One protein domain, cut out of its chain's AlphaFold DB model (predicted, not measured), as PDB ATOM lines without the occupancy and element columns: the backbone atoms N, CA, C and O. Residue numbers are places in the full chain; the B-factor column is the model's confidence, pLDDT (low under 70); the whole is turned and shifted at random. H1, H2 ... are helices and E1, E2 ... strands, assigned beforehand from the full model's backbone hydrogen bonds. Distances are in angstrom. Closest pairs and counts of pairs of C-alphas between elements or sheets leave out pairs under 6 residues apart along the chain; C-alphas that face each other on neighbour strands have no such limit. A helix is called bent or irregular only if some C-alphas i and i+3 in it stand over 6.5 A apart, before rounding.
ATOM      1  N   ALA A   2     -58.320  29.602   1.055       52.66
ATOM      2  CA  ALA A   2     -57.562  30.871   0.974       52.66
ATOM      3  C   ALA A   2     -56.475  31.067   2.056       52.66
ATOM      4  O   ALA A   2     -55.336  31.342   1.714       52.66
ATOM      5  N   ARG A   3     -56.775  30.820   3.343       56.69
ATOM      6  CA  ARG A   3     -55.763  30.926   4.419       56.69
ATOM      7  C   ARG A   3     -54.572  29.978   4.241       56.69
ATOM      8  O   ARG A   3     -53.455  30.369   4.534       56.69
ATOM      9  N   LEU A   4     -54.805  28.760   3.743       58.03
ATOM     10  CA  LEU A   4     -53.742  27.772   3.521       58.03
ATOM     11  C   LEU A   4     -52.843  28.165   2.345       58.03
ATOM     12  O   LEU A   4     -51.646  27.916   2.415       58.03
ATOM     13  N   ALA A   5     -53.410  28.829   1.329       57.78
ATOM     14  CA  ALA A   5     -52.679  29.403   0.196       57.78
ATOM     15  C   ALA A   5     -51.668  30.488   0.600       57.78
ATOM     16  O   ALA A   5     -50.714  30.742  -0.128       57.78
ATOM     17  N   GLU A   6     -51.900  31.119   1.749       57.16
ATOM     18  CA  GLU A   6     -51.149  32.273   2.246       57.16
ATOM     19  C   GLU A   6     -50.245  31.902   3.439       57.16
ATOM     20  O   GLU A   6     -49.259  32.585   3.703       57.16
ATOM     21  N   SER A   7     -50.550  30.823   4.175       58.28
ATOM     22  CA  SER A   7     -49.842  30.457   5.412       58.28
ATOM     23  C   SER A   7     -48.749  29.400   5.248       58.28
ATOM     24  O   SER A   7     -47.825  29.355   6.060       58.28
ATOM     25  N   GLY A   8     -48.883  28.506   4.265       60.78
ATOM     26  CA  GLY A   8     -47.951  27.396   4.055       60.78
ATOM     27  C   GLY A   8     -46.755  27.771   3.171       60.78
ATOM     28  O   GLY A   8     -46.847  28.735   2.408       60.78
ATOM     29  N   PRO A   9     -45.665  26.979   3.189       63.78
ATOM     30  CA  PRO A   9     -44.500  27.170   2.323       63.78
ATOM     31  C   PRO A   9     -44.799  26.715   0.881       63.78
ATOM     32  O   PRO A   9     -44.108  25.885   0.305       63.78
ATOM     33  N   ILE A  10     -45.862  27.255   0.284       65.69
ATOM     34  CA  ILE A  10     -46.374  26.896  -1.050       65.69
ATOM     35  C   ILE A  10     -45.428  27.340  -2.171       65.69
ATOM     36  O   ILE A  10     -45.498  26.826  -3.283       65.69
ATOM     37  N   ASN A  11     -44.526  28.275  -1.871       62.97
ATOM     38  CA  ASN A  11     -43.490  28.726  -2.793       62.97
ATOM     39  C   ASN A  11     -42.196  27.896  -2.692       62.97
ATOM     40  O   ASN A  11     -41.253  28.177  -3.432       62.97
ATOM     41  N   ALA A  12     -42.111  26.911  -1.787       67.62
ATOM     42  CA  ALA A  12     -40.930  26.061  -1.682       67.62
ATOM     43  C   ALA A  12     -40.879  25.060  -2.858       67.62
ATOM     44  O   ALA A  12     -41.906  24.469  -3.193       67.62
ATOM     45  N   PRO A  13     -39.706  24.857  -3.489       61.69
ATOM     46  CA  PRO A  13     -39.579  24.082  -4.728       61.69
ATOM     47  C   PRO A  13     -40.004  22.613  -4.583       61.69
ATOM     48  O   PRO A  13     -40.575  22.057  -5.517       61.69
ATOM     49  N   ASP A  14     -39.807  22.026  -3.401       75.94
ATOM     50  CA  ASP A  14     -40.078  20.610  -3.124       75.94
ATOM     51  C   ASP A  14     -41.317  20.408  -2.234       75.94
ATOM     52  O   ASP A  14     -41.403  19.445  -1.471       75.94
ATOM     53  N   PHE A  15     -42.274  21.341  -2.271       74.00
ATOM     54  CA  PHE A  15     -43.451  21.305  -1.404       74.00
ATOM     55  C   PHE A  15     -44.740  21.607  -2.170       74.00
ATOM     56  O   PHE A  15     -44.852  22.610  -2.871       74.00
ATOM     57  N   GLU A  16     -45.760  20.764  -2.000       76.88
ATOM     58  CA  GLU A  16     -47.093  21.013  -2.545       76.88
ATOM     59  C   GLU A  16     -48.190  20.796  -1.505       76.88
ATOM     60  O   GLU A  16     -48.152  19.869  -0.699       76.88
ATOM     61  N   VAL A  17     -49.191  21.678  -1.526       77.50
ATOM     62  CA  VAL A  17     -50.336  21.622  -0.615       77.50
ATOM     63  C   VAL A  17     -51.582  21.276  -1.414       77.50
ATOM     64  O   VAL A  17     -51.979  22.023  -2.313       77.50
ATOM     65  N   LEU A  18     -52.223  20.166  -1.054       82.19
ATOM     66  CA  LEU A  18     -53.507  19.744  -1.607       82.19
ATOM     67  C   LEU A  18     -54.592  19.866  -0.535       82.19
ATOM     68  O   LEU A  18     -54.413  19.416   0.595       82.19
ATOM     69  N   VAL A  19     -55.734  20.456  -0.881       77.31
ATOM     70  CA  VAL A  19     -56.909  20.512  -0.000       77.31
ATOM     71  C   VAL A  19     -58.095  19.919  -0.732       77.31
ATOM     72  O   VAL A  19     -58.562  20.478  -1.722       77.31
ATOM     73  N   ASN A  20     -58.601  18.801  -0.210       83.81
ATOM     74  CA  ASN A  20     -59.676  18.010  -0.815       83.81
ATOM     75  C   ASN A  20     -59.336  17.549  -2.247       83.81
ATOM     76  O   ASN A  20     -60.175  17.635  -3.137       83.81
ATOM     77  N   GLY A  21     -58.092  17.117  -2.481       78.62
ATOM     78  CA  GLY A  21     -57.622  16.648  -3.792       78.62
ATOM     79  C   GLY A  21     -57.269  17.751  -4.797       78.62
ATOM     80  O   GLY A  21     -56.721  17.451  -5.851       78.62
ATOM     81  N   GLU A  22     -57.515  19.024  -4.477       77.69
ATOM     82  CA  GLU A  22     -57.136  20.154  -5.330       77.69
ATOM     83  C   GLU A  22     -55.824  20.794  -4.869       77.69
ATOM     84  O   GLU A  22     -55.671  21.144  -3.694       77.69
ATOM     85  N   LYS A  23     -54.900  20.999  -5.813       77.00
ATOM     86  CA  LYS A  23     -53.635  21.701  -5.576       77.00
ATOM     87  C   LYS A  23     -53.888  23.186  -5.328       77.00
ATOM     88  O   LYS A  23     -54.581  23.855  -6.094       77.00
ATOM     89  N   ILE A  24     -53.304  23.708  -4.258       73.19
ATOM     90  CA  ILE A  24     -53.364  25.128  -3.933       73.19
ATOM     91  C   ILE A  24     -52.211  25.855  -4.625       73.19
ATOM     92  O   ILE A  24     -51.055  25.453  -4.520       73.19
ATOM     93  N   HIS A  25     -52.537  26.957  -5.301       63.28
ATOM     94  CA  HIS A  25     -51.563  27.868  -5.892       63.28
ATOM     95  C   HIS A  25     -51.453  29.161  -5.075       63.28
ATOM     96  O   HIS A  25     -52.460  29.616  -4.522       63.28
ATOM     97  N   PRO A  26     -50.261  29.779  -5.029       60.97
ATOM     98  CA  PRO A  26     -50.086  31.062  -4.368       60.97
ATOM     99  C   PRO A  26     -50.875  32.152  -5.118       60.97
ATOM    100  O   PRO A  26     -50.955  32.126  -6.355       60.97
ATOM    101  N   PRO A  27     -51.478  33.116  -4.400       60.91
ATOM    102  CA  PRO A  27     -52.249  34.183  -5.023       60.91
ATOM    103  C   PRO A  27     -51.346  35.061  -5.899       60.91
ATOM    104  O   PRO A  27     -50.385  35.665  -5.430       60.91
ATOM    105  N   ARG A  28     -51.667  35.170  -7.195       59.69
ATOM    106  CA  ARG A  28     -50.981  36.098  -8.105       59.69
ATOM    107  C   ARG A  28     -51.554  37.500  -7.931       59.69
ATOM    108  O   ARG A  28     -52.663  37.781  -8.379       59.69
ATOM    109  N   LEU A  29     -50.787  38.385  -7.305       66.12
ATOM    110  CA  LEU A  29     -51.153  39.790  -7.153       66.12
ATOM    111  C   LEU A  29     -50.697  40.591  -8.377       66.12
ATOM    112  O   LEU A  29     -49.519  40.612  -8.722       66.12
ATOM    113  N   SER A  30     -51.633  41.277  -9.032       56.16
ATOM    114  CA  SER A  30     -51.328  42.208 -10.122       56.16
ATOM    115  C   SER A  30     -51.188  43.624  -9.569       56.16
ATOM    116  O   SER A  30     -52.159  44.178  -9.049       56.16
ATOM    117  N   GLY A  31     -50.016  44.238  -9.696       68.25
ATOM    118  CA  GLY A  31     -49.788  45.583  -9.177       68.25
ATOM    119  C   GLY A  31     -48.368  46.082  -9.392       68.25
ATOM    120  O   GLY A  31     -47.553  45.432 -10.045       68.25
ATOM    121  N   HIS A  32     -48.083  47.262  -8.847       72.44
ATOM    122  CA  HIS A  32     -46.728  47.795  -8.817       72.44
ATOM    123  C   HIS A  32     -45.946  47.117  -7.690       72.44
ATOM    124  O   HIS A  32     -46.349  47.221  -6.534       72.44
ATOM    125  N   ARG A  33     -44.875  46.400  -8.040       78.00
ATOM    126  CA  ARG A  33     -44.065  45.601  -7.112       78.00
ATOM    127  C   ARG A  33     -42.868  46.416  -6.631       78.00
ATOM    128  O   ARG A  33     -42.175  47.022  -7.445       78.00
ATOM    129  N   ILE A  34     -42.651  46.406  -5.327       84.56
ATOM    130  CA  ILE A  34     -41.570  47.086  -4.623       84.56
ATOM    131  C   ILE A  34     -40.785  45.986  -3.898       84.56
ATOM    132  O   ILE A  34     -41.141  45.630  -2.769       84.56
ATOM    133  N   PRO A  35     -39.795  45.365  -4.562       91.44
ATOM    134  CA  PRO A  35     -38.889  44.443  -3.895       91.44
ATOM    135  C   PRO A  35     -37.946  45.234  -2.990       91.44
ATOM    136  O   PRO A  35     -37.493  46.317  -3.358       91.44
ATOM    137  N   PHE A  36     -37.628  44.685  -1.826       92.25
ATOM    138  CA  PHE A  36     -36.694  45.306  -0.892       92.25
ATOM    139  C   PHE A  36     -35.796  44.257  -0.240       92.25
ATOM    140  O   PHE A  36     -36.152  43.081  -0.115       92.25
ATOM    141  N   LEU A  37     -34.614  44.712   0.160       94.31
ATOM    142  CA  LEU A  37     -33.594  43.924   0.835       94.31
ATOM    143  C   LEU A  37     -32.856  44.855   1.797       94.31
ATOM    144  O   LEU A  37     -32.064  45.690   1.371       94.31
ATOM    145  N   GLU A  38     -33.130  44.708   3.085       92.56
ATOM    146  CA  GLU A  38     -32.551  45.510   4.157       92.56
ATOM    147  C   GLU A  38     -31.680  44.622   5.048       92.56
ATOM    148  O   GLU A  38     -32.104  43.566   5.522       92.56
ATOM    149  N   GLY A  39     -30.438  45.046   5.274       92.62
ATOM    150  CA  GLY A  39     -29.520  44.371   6.187       92.62
ATOM    151  C   GLY A  39     -29.690  44.878   7.613       92.62
ATOM    152  O   GLY A  39     -29.682  46.085   7.852       92.62
ATOM    153  N   THR A  40     -29.797  43.963   8.572       93.25
ATOM    154  CA  THR A  40     -29.771  44.272  10.007       93.25
ATOM    155  C   THR A  40     -28.624  43.525  10.683       93.25
ATOM    156  O   THR A  40     -28.063  42.588  10.119       93.25
ATOM    157  N   GLN A  41     -28.301  43.904  11.918       91.56
ATOM    158  CA  GLN A  41     -27.277  43.225  12.722       91.56
ATOM    159  C   GLN A  41     -27.600  41.751  13.037       91.56
ATOM    160  O   GLN A  41     -26.697  40.993  13.374       91.56
ATOM    161  N   PHE A  42     -28.865  41.337  12.898       92.75
ATOM    162  CA  PHE A  42     -29.331  39.976  13.190       92.75
ATOM    163  C   PHE A  42     -29.588  39.135  11.934       92.75
ATOM    164  O   PHE A  42     -29.739  37.918  12.019       92.75
ATOM    165  N   GLY A  43     -29.638  39.766  10.760       92.62
ATOM    166  CA  GLY A  43     -29.904  39.090   9.497       92.62
ATOM    167  C   GLY A  43     -30.565  39.987   8.455       92.62
ATOM    168  O   GLY A  43     -30.695  41.202   8.623       92.62
ATOM    169  N   LEU A  44     -30.982  39.370   7.355       93.56
ATOM    170  CA  LEU A  44     -31.633  40.050   6.239       93.56
ATOM    171  C   LEU A  44     -33.143  40.140   6.456       93.56
ATOM    172  O   LEU A  44     -33.785  39.161   6.835       93.56
ATOM    173  N   VAL A  45     -33.699  41.306   6.153       95.69
ATOM    174  CA  VAL A  45     -35.135  41.534   6.016       95.69
ATOM    175  C   VAL A  45     -35.403  41.761   4.537       95.69
ATOM    176  O   VAL A  45     -34.948  42.746   3.961       95.69
ATOM    177  N   HIS A  46     -36.100  40.834   3.894       95.06
ATOM    178  CA  HIS A  46     -36.330  40.906   2.454       95.06
ATOM    179  C   HIS A  46     -37.753  40.529   2.105       95.06
ATOM    180  O   HIS A  46     -38.424  39.815   2.842       95.06
ATOM    181  N   GLY A  47     -38.225  40.982   0.958       92.75
ATOM    182  CA  GLY A  47     -39.575  40.662   0.544       92.75
ATOM    183  C   GLY A  47     -40.038  41.521  -0.604       92.75
ATOM    184  O   GLY A  47     -39.250  42.162  -1.305       92.75
ATOM    185  N   GLU A  48     -41.347  41.522  -0.787       89.19
ATOM    186  CA  GLU A  48     -41.979  42.281  -1.841       89.19
ATOM    187  C   GLU A  48     -43.305  42.858  -1.366       89.19
ATOM    188  O   GLU A  48     -44.179  42.152  -0.861       89.19
ATOM    189  N   ILE A  49     -43.469  44.160  -1.588       91.19
ATOM    190  CA  ILE A  49     -44.734  44.859  -1.386       91.19
ATOM    191  C   ILE A  49     -45.342  45.162  -2.751       91.19
ATOM    192  O   ILE A  49     -44.698  45.714  -3.638       91.19
ATOM    193  N   VAL A  50     -46.608  44.814  -2.924       81.00
ATOM    194  CA  VAL A  50     -47.378  45.016  -4.146       81.00
ATOM    195  C   VAL A  50     -48.485  46.031  -3.886       81.00
ATOM    196  O   VAL A  50     -49.374  45.824  -3.059       81.00
ATOM    197  N   ILE A  51     -48.465  47.126  -4.643       81.50
ATOM    198  CA  ILE A  51     -49.542  48.114  -4.666       81.50
ATOM    199  C   ILE A  51     -50.515  47.740  -5.785       81.50
ATOM    200  O   ILE A  51     -50.227  47.906  -6.975       81.50
ATOM    201  N   LEU A  52     -51.691  47.255  -5.397       72.19
ATOM    202  CA  LEU A  52     -52.773  46.871  -6.294       72.19
ATOM    203  C   LEU A  52     -53.387  48.092  -7.012       72.19
ATOM    204  O   LEU A  52     -53.356  49.226  -6.506       72.19
ATOM    205  N   PRO A  53     -53.990  47.899  -8.198       62.44
ATOM    206  CA  PRO A  53     -54.824  48.924  -8.817       62.44
ATOM    207  C   PRO A  53     -56.079  49.189  -7.970       62.44
ATOM    208  O   PRO A  53     -56.561  48.301  -7.272       62.44
ATOM    209  N   ASN A  54     -56.666  50.390  -8.077       64.25
ATOM    210  CA  ASN A  54     -57.876  50.751  -7.315       64.25
ATOM    211  C   ASN A  54     -59.045  49.776  -7.534       64.25
ATOM    212  O   ASN A  54     -59.847  49.586  -6.631       64.25
ATOM    213  N   SER A  55     -59.151  49.165  -8.718       53.03
ATOM    214  CA  SER A  55     -60.198  48.186  -9.038       53.03
ATOM    215  C   SER A  55     -60.071  46.872  -8.266       53.03
ATOM    216  O   SER A  55     -61.050  46.149  -8.155       53.03
ATOM    217  N   ALA A  56     -58.876  46.563  -7.760       61.47
ATOM    218  CA  ALA A  56     -58.586  45.374  -6.963       61.47
ATOM    219  C   ALA A  56     -58.349  45.718  -5.480       61.47
ATOM    220  O   ALA A  56     -57.858  44.885  -4.723       61.47
ATOM    221  N   ALA A  57     -58.668  46.949  -5.064       68.94
ATOM    222  CA  ALA A  57     -58.609  47.355  -3.669       68.94
ATOM    223  C   ALA A  57     -59.594  46.515  -2.846       68.94
ATOM    224  O   ALA A  57     -60.768  46.406  -3.199       68.94
ATOM    225  N   SER A  58     -59.125  45.935  -1.745       73.62
ATOM    226  CA  SER A  58     -59.972  45.138  -0.859       73.62
ATOM    227  C   SER A  58     -59.599  45.365   0.599       73.62
ATOM    228  O   SER A  58     -58.439  45.610   0.934       73.62
ATOM    229  N   THR A  59     -60.577  45.256   1.489       79.19
ATOM    230  CA  THR A  59     -60.349  45.197   2.938       79.19
ATOM    231  C   THR A  59     -60.007  43.780   3.403       79.19
ATOM    232  O   THR A  59     -59.430  43.610   4.475       79.19
ATOM    233  N   SER A  60     -60.302  42.753   2.596       75.31
ATOM    234  CA  SER A  60     -59.940  41.368   2.901       75.31
ATOM    235  C   SER A  60     -58.429  41.164   2.780       75.31
ATOM    236  O   SER A  60     -57.835  41.541   1.768       75.31
ATOM    237  N   ASN A  61     -57.816  40.515   3.773       76.12
ATOM    238  CA  ASN A  61     -56.373  40.239   3.809       76.12
ATOM    239  C   ASN A  61     -55.507  41.511   3.748       76.12
ATOM    240  O   ASN A  61     -54.483  41.531   3.073       76.12
ATOM    241  N   LEU A  62     -55.941  42.584   4.415       85.50
ATOM    242  CA  LEU A  62     -55.187  43.832   4.513       85.50
ATOM    243  C   LEU A  62     -53.857  43.634   5.258       85.50
ATOM    244  O   LEU A  62     -53.818  42.950   6.281       85.50
ATOM    245  N   GLY A  63     -52.804  44.291   4.773       88.00
ATOM    246  CA  GLY A  63     -51.494  44.335   5.417       88.00
ATOM    247  C   GLY A  63     -50.422  43.536   4.693       88.00
ATOM    248  O   GLY A  63     -50.610  43.071   3.566       88.00
ATOM    249  N   ILE A  64     -49.276  43.437   5.355       93.00
ATOM    250  CA  ILE A  64     -48.083  42.748   4.874       93.00
ATOM    251  C   ILE A  64     -47.920  41.476   5.704       93.00
ATOM    252  O   ILE A  64     -48.047  41.504   6.928       93.00
ATOM    253  N   GLU A  65     -47.692  40.351   5.035       92.81
ATOM    254  CA  GLU A  65     -47.470  39.049   5.662       92.81
ATOM    255  C   GLU A  65     -46.045  38.944   6.189       92.81
ATOM    256  O   GLU A  65     -45.093  38.980   5.415       92.81
ATOM    257  N   CYS A  66     -45.895  38.771   7.499       94.00
ATOM    258  CA  CYS A  66     -44.605  38.551   8.135       94.00
ATOM    259  C   CYS A  66     -44.319  37.052   8.206       94.00
ATOM    260  O   CYS A  66     -45.017  36.308   8.905       94.00
ATOM    261  N   LYS A  67     -43.289  36.620   7.482       92.88
ATOM    262  CA  LYS A  67     -42.870  35.230   7.335       92.88
ATOM    263  C   LYS A  67     -41.537  34.977   8.030       92.88
ATOM    264  O   LYS A  67     -40.587  35.745   7.897       92.88
ATOM    265  N   VAL A  68     -41.468  33.847   8.724       91.81
ATOM    266  CA  VAL A  68     -40.241  33.301   9.312       91.81
ATOM    267  C   VAL A  68     -40.077  31.897   8.760       91.81
ATOM    268  O   VAL A  68     -40.985  31.075   8.886       91.81
ATOM    269  N   ARG A  69     -38.951  31.623   8.099       88.12
ATOM    270  CA  ARG A  69     -38.651  30.339   7.448       88.12
ATOM    271  C   ARG A  69     -39.783  29.879   6.523       88.12
ATOM    272  O   ARG A  69     -40.225  28.737   6.586       88.12
ATOM    273  N   GLN A  70     -40.268  30.799   5.684       83.75
ATOM    274  CA  GLN A  70     -41.364  30.591   4.718       83.75
ATOM    275  C   GLN A  70     -42.760  30.346   5.327       83.75
ATOM    276  O   GLN A  70     -43.701  30.069   4.585       83.75
ATOM    277  N   VAL A  71     -42.930  30.487   6.646       86.06
ATOM    278  CA  VAL A  71     -44.227  30.339   7.326       86.06
ATOM    279  C   VAL A  71     -44.756  31.700   7.756       86.06
ATOM    280  O   VAL A  71     -44.053  32.449   8.434       86.06
ATOM    281  N   THR A  72     -46.001  32.013   7.393       89.38
ATOM    282  CA  THR A  72     -46.667  33.257   7.809       89.38
ATOM    283  C   THR A  72     -47.021  33.196   9.288       89.38
ATOM    284  O   THR A  72     -47.829  32.364   9.696       89.38
ATOM    285  N   ILE A  73     -46.441  34.102  10.072       92.19
ATOM    286  CA  ILE A  73     -46.693  34.232  11.510       92.19
ATOM    287  C   ILE A  73     -47.889  35.153  11.743       92.19
ATOM    288  O   ILE A  73     -48.875  34.767  12.367       92.19
ATOM    289  N   ARG A  74     -47.836  36.372  11.190       90.81
ATOM    290  CA  ARG A  74     -48.924  37.351  11.299       90.81
ATOM    291  C   ARG A  74     -48.964  38.307  10.116       90.81
ATOM    292  O   ARG A  74     -47.988  38.438   9.382       90.81
ATOM    293  N   ARG A  75     -50.088  39.009   9.967       91.31
ATOM    294  CA  ARG A  75     -50.189  40.193   9.106       91.31
ATOM    295  C   ARG A  75     -50.106  41.453   9.931       91.31
ATOM    296  O   ARG A  75     -50.719  41.537  10.991       91.31
ATOM    297  N   GLU A  76     -49.398  42.431   9.399       91.56
ATOM    298  CA  GLU A  76     -49.162  43.688  10.085       91.56
ATOM    299  C   GLU A  76     -49.286  44.874   9.131       91.56
ATOM    300  O   GLU A  76     -49.045  44.770   7.925       91.56
ATOM    301  N   LEU A  77     -49.736  46.002   9.678       91.19
ATOM    302  CA  LEU A  77     -49.982  47.225   8.921       91.19
ATOM    303  C   LEU A  77     -48.832  48.224   9.015       91.19
ATOM    304  O   LEU A  77     -48.796  49.142   8.209       91.19
ATOM    305  N   PHE A  78     -47.900  48.071   9.958       91.38
ATOM    306  CA  PHE A  78     -46.711  48.922  10.074       91.38
ATOM    307  C   PHE A  78     -47.011  50.439  10.013       91.38
ATOM    308  O   PHE A  78     -46.315  51.194   9.333       91.38
ATOM    309  N   GLY A  79     -48.074  50.904  10.684       85.38
ATOM    310  CA  GLY A  79     -48.441  52.327  10.735       85.38
ATOM    311  C   GLY A  79     -49.300  52.827   9.564       85.38
ATOM    312  O   GLY A  79     -49.593  54.028   9.474       85.38
ATOM    313  N   MET A  80     -49.710  51.941   8.648       86.56
ATOM    314  CA  MET A  80     -50.574  52.288   7.516       86.56
ATOM    315  C   MET A  80     -52.033  52.588   7.899       86.56
ATOM    316  O   MET A  80     -52.792  53.062   7.055       86.56
ATOM    317  N   GLU A  81     -52.448  52.357   9.146       84.50
ATOM    318  CA  GLU A  81     -53.798  52.652   9.653       84.50
ATOM    319  C   GLU A  81     -54.177  54.119   9.409       84.50
ATOM    320  O   GLU A  81     -55.322  54.449   9.099       84.50
ATOM    321  N   SER A  82     -53.180  55.002   9.492       83.00
ATOM    322  CA  SER A  82     -53.320  56.446   9.291       83.00
ATOM    323  C   SER A  82     -53.365  56.879   7.818       83.00
ATOM    324  O   SER A  82     -53.573  58.057   7.533       83.00
ATOM    325  N   TRP A  83     -53.160  55.972   6.855       80.62
ATOM    326  CA  TRP A  83     -52.994  56.324   5.433       80.62
ATOM    327  C   TRP A  83     -54.319  56.379   4.656       80.62
ATOM    328  O   TRP A  83     -54.331  56.609   3.445       80.62
ATOM    329  N   GLY A  84     -55.453  56.205   5.339       80.31
ATOM    330  CA  GLY A  84     -56.782  56.332   4.748       80.31
ATOM    331  C   GLY A  84     -57.120  55.202   3.771       80.31
ATOM    332  O   GLY A  84     -56.669  54.072   3.919       80.31
ATOM    333  N   ARG A  85     -57.954  55.485   2.760       76.62
ATOM    334  CA  ARG A  85     -58.540  54.451   1.879       76.62
ATOM    335  C   ARG A  85     -57.526  53.737   0.980       76.62
ATOM    336  O   ARG A  85     -57.758  52.585   0.616       76.62
ATOM    337  N   ASP A  86     -56.412  54.383   0.647       76.69
ATOM    338  CA  ASP A  86     -55.401  53.816  -0.254       76.69
ATOM    339  C   ASP A  86     -54.647  52.620   0.359       76.69
ATOM    340  O   ASP A  86     -54.113  51.799  -0.387       76.69
ATOM    341  N   VAL A  87     -54.693  52.434   1.689       83.88
ATOM    342  CA  VAL A  87     -54.107  51.261   2.368       83.88
ATOM    343  C   VAL A  87     -54.696  49.938   1.877       83.88
ATOM    344  O   VAL A  87     -53.999  48.930   1.801       83.88
ATOM    345  N   THR A  88     -55.965  49.942   1.455       84.38
ATOM    346  CA  THR A  88     -56.682  48.750   0.964       84.38
ATOM    347  C   THR A  88     -56.047  48.117  -0.272       84.38
ATOM    348  O   THR A  88     -56.339  46.969  -0.612       84.38
ATOM    349  N   ARG A  89     -55.134  48.835  -0.926       81.44
ATOM    350  CA  ARG A  89     -54.409  48.397  -2.115       81.44
ATOM    351  C   ARG A  89     -53.054  47.778  -1.800       81.44
ATOM    352  O   ARG A  89     -52.437  47.229  -2.702       81.44
ATOM    353  N   ILE A  90     -52.573  47.887  -0.568       88.75
ATOM    354  CA  ILE A  90     -51.235  47.434  -0.198       88.75
ATOM    355  C   ILE A  90     -51.320  45.977   0.233       88.75
ATOM    356  O   ILE A  90     -52.114  45.616   1.105       88.75
ATOM    357  N   ARG A  91     -50.523  45.138  -0.416       87.50
ATOM    358  CA  ARG A  91     -50.299  43.736  -0.071       87.50
ATOM    359  C   ARG A  91     -48.810  43.468  -0.110       87.50
ATOM    360  O   ARG A  91     -48.069  44.242  -0.704       87.50
ATOM    361  N   GLY A  92     -48.366  42.379   0.483       89.69
ATOM    362  CA  GLY A  92     -46.975  41.983   0.368       89.69
ATOM    363  C   GLY A  92     -46.603  40.904   1.350       89.69
ATOM    364  O   GLY A  92     -47.394  40.539   2.220       89.69
ATOM    365  N   GLU A  93     -45.373  40.450   1.211       92.06
ATOM    366  CA  GLU A  93     -44.731  39.525   2.124       92.06
ATOM    367  C   GLU A  93     -43.362  40.068   2.521       92.06
ATOM    368  O   GLU A  93     -42.658  40.684   1.719       92.06
ATOM    369  N   VAL A  94     -43.004  39.849   3.779       95.00
ATOM    370  CA  VAL A  94     -41.687  40.133   4.333       95.00
ATOM    371  C   VAL A  94     -41.164  38.883   5.016       95.00
ATOM    372  O   VAL A  94     -41.883  38.224   5.759       95.00
ATOM    373  N   HIS A  95     -39.906  38.566   4.765       94.50
ATOM    374  CA  HIS A  95     -39.174  37.449   5.329       94.50
ATOM    375  C   HIS A  95     -38.108  37.982   6.281       94.50
ATOM    376  O   HIS A  95     -37.317  38.854   5.912       94.50
ATOM    377  N   ALA A  96     -38.100  37.457   7.504       94.81
ATOM    378  CA  ALA A  96     -37.110  37.784   8.522       94.81
ATOM    379  C   ALA A  96     -36.868  36.564   9.424       94.81
ATOM    380  O   ALA A  96     -37.491  36.399  10.470       94.81
ATOM    381  N   ASP A  97     -35.958  35.683   9.005       93.88
ATOM    382  CA  ASP A  97     -35.758  34.364   9.629       93.88
ATOM    383  C   ASP A  97     -35.153  34.406  11.040       93.88
ATOM    384  O   ASP A  97     -35.220  33.416  11.772       93.88
ATOM    385  N   PHE A  98     -34.574  35.547  11.418       93.81
ATOM    386  CA  PHE A  98     -33.969  35.786  12.728       93.81
ATOM    387  C   PHE A  98     -34.981  36.236  13.793       93.81
ATOM    388  O   PHE A  98     -34.618  36.346  14.961       93.81
ATOM    389  N   LEU A  99     -36.235  36.521  13.418       94.12
ATOM    390  CA  LEU A  99     -37.219  37.040  14.365       94.12
ATOM    391  C   LEU A  99     -37.609  35.994  15.423       94.12
ATOM    392  O   LEU A  99     -38.040  34.891  15.066       94.12
ATOM    393  N   PRO A 100     -37.554  36.344  16.721       92.31
ATOM    394  CA  PRO A 100     -38.031  35.471  17.779       92.31
ATOM    395  C   PRO A 100     -39.563  35.405  17.761       92.31
ATOM    396  O   PRO A 100     -40.257  36.413  17.936       92.31
ATOM    397  N   ILE A 101     -40.091  34.200  17.548       93.94
ATOM    398  CA  ILE A 101     -41.532  33.912  17.507       93.94
ATOM    399  C   ILE A 101     -42.035  33.374  18.848       93.94
ATOM    400  O   ILE A 101     -41.288  32.756  19.607       93.94
ATOM    401  N   THR A 102     -43.320  33.573  19.128       91.56
ATOM    402  CA  THR A 102     -43.997  32.960  20.277       91.56
ATOM    403  C   THR A 102     -44.174  31.449  20.083       91.56
ATOM    404  O   THR A 102     -44.185  30.946  18.956       91.56
ATOM    405  N   SER A 103     -44.335  30.698  21.177       87.44
ATOM    406  CA  SER A 103     -44.452  29.228  21.143       87.44
ATOM    407  C   SER A 103     -45.629  28.721  20.302       87.44
ATOM    408  O   SER A 103     -45.544  27.662  19.686       87.44
ATOM    409  N   ASP A 104     -46.718  29.487  20.250       86.62
ATOM    410  CA  ASP A 104     -47.916  29.211  19.451       86.62
ATOM    411  C   ASP A 104     -47.786  29.649  17.977       86.62
ATOM    412  O   ASP A 104     -48.707  29.436  17.191       86.62
ATOM    413  N   ARG A 105     -46.641  30.238  17.592       83.62
ATOM    414  CA  ARG A 105     -46.331  30.752  16.246       83.62
ATOM    415  C   ARG A 105     -47.342  31.778  15.719       83.62
ATOM    416  O   ARG A 105     -47.488  31.916  14.507       83.62
ATOM    417  N   SER A 106     -48.028  32.493  16.611       84.50
ATOM    418  CA  SER A 106     -49.017  33.518  16.247       84.50
ATOM    419  C   SER A 106     -48.462  34.947  16.298       84.50
ATOM    420  O   SER A 106     -49.071  35.875  15.760       84.50
ATOM    421  N   GLY A 107     -47.296  35.143  16.921       89.75
ATOM    422  CA  GLY A 107     -46.713  36.460  17.125       89.75
ATOM    423  C   GLY A 107     -45.197  36.460  17.276       89.75
ATOM    424  O   GLY A 107     -44.518  35.444  17.124       89.75
ATOM    425  N   PHE A 108     -44.679  37.649  17.574       92.94
ATOM    426  CA  PHE A 108     -43.260  37.914  17.783       92.94
ATOM    427  C   PHE A 108     -43.016  38.403  19.205       92.94
ATOM    428  O   PHE A 108     -43.876  39.060  19.793       92.94
ATOM    429  N   ILE A 109     -41.823  38.132  19.727       92.12
ATOM    430  CA  ILE A 109     -41.368  38.682  21.005       92.12
ATOM    431  C   ILE A 109     -40.923  40.130  20.768       92.12
ATOM    432  O   ILE A 109     -39.833  40.380  20.254       92.12
ATOM    433  N   THR A 110     -41.778  41.092  21.117       90.06
ATOM    434  CA  THR A 110     -41.606  42.511  20.755       90.06
ATOM    435  C   THR A 110     -40.510  43.241  21.523       90.06
ATOM    436  O   THR A 110     -39.978  44.233  21.032       90.06
TER     437      THR A 110
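AT A GLANCE: This is residues 2 to 110 of the 315 residues of an uncharacterized protein of Candidatus Hakubanella thermoalkaliphilus (UniProt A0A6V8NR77). The core is one twisted sheet of five strands: the long hairpin E1 and E2 makes one side, the shorter hairpin E3 and E4 the other, and E5 runs between E2 and E3. The short helix H1 stands over the E4 side, the irregular helix H2 sits at the end of the sheet where E2 ends and E5 begins, and a long unnamed stretch, residues 8 to 31, links H1 to E1. The printed part has 109 residues, with two named helices and five named strands in the order H1, E1, E2, E3, E4, H2, E5; the sheet's order is E1, E2, E5, E3, E4, mixed. The class is mixed, helices and strands, though under half of the residues are in named elements. The whole is compact, with a radius of gyration of the C-alphas of 14.6 A and spans of 42 by 36 by 24 A.

IN THESE COORDINATES: E1, residues 32 to 40, starts with C-alpha 32 at (-46.728, 47.795, -8.817) and is 25.6 A long. E2, residues 43 to 51, is 25.8 A long. E5, residues 90 to 95, is 16.6 A long and ends with C-alpha 95 at (-39.174, 37.449, 5.329). E3 is residues 63 to 68, 16.2 A, and E4 is residues 71 to 76, 14.5 A. H1, residues 2 to 7, starts with C-alpha 2 at (-57.562, 30.871, 0.974) and is 8.9 A long. H2, residues 80 to 89, is 11.1 A long and irregular, with C-alphas 82 and 85 9.3 A apart.

HOW THE PARTS SIT: In the sheet, E2 and E5 are antiparallel at 163 degrees, with N 50 and O 91 at 2.7 A. E5 and E3 are parallel at 12 degrees, with N 67 and O 94 at 2.7 A. The hairpin E1 and E2 is antiparallel at 165 degrees, with N 34 and O 49 at 2.7 A. The hairpin E3 and E4 is antiparallel at 148 degrees, with N 66 and O 74 at 2.8 A. E1 and E4 are the edge strands and are apart. H1 is on the sheet at a height over the sheet of 10.3 A, stands up from it at 67 degrees and lies over E4; its closest C-alphas to E4 are those of Ser 7 and Thr 72, 4.9 A. H2 only grazes the sheet, and its closest C-alphas to E2 are those of Arg 89 and Ile 51, 5.5 A. Every O i to N i+4 pair of H1 is within hydrogen-bond range; H2 has 0 of 6, and 4 of 7 O i to N i+3 pairs.

THE WHOLE: The two C-alphas farthest apart, those of Gly 21 and Gln 41, are 43.6 A apart. The printed part has no cut. The links H1 to E1 and E2 to E3 are long. The mean pLDDT of the printed part is 81.0, and residues 2 to 13, 25 to 31 and 53 to 57 are under 70.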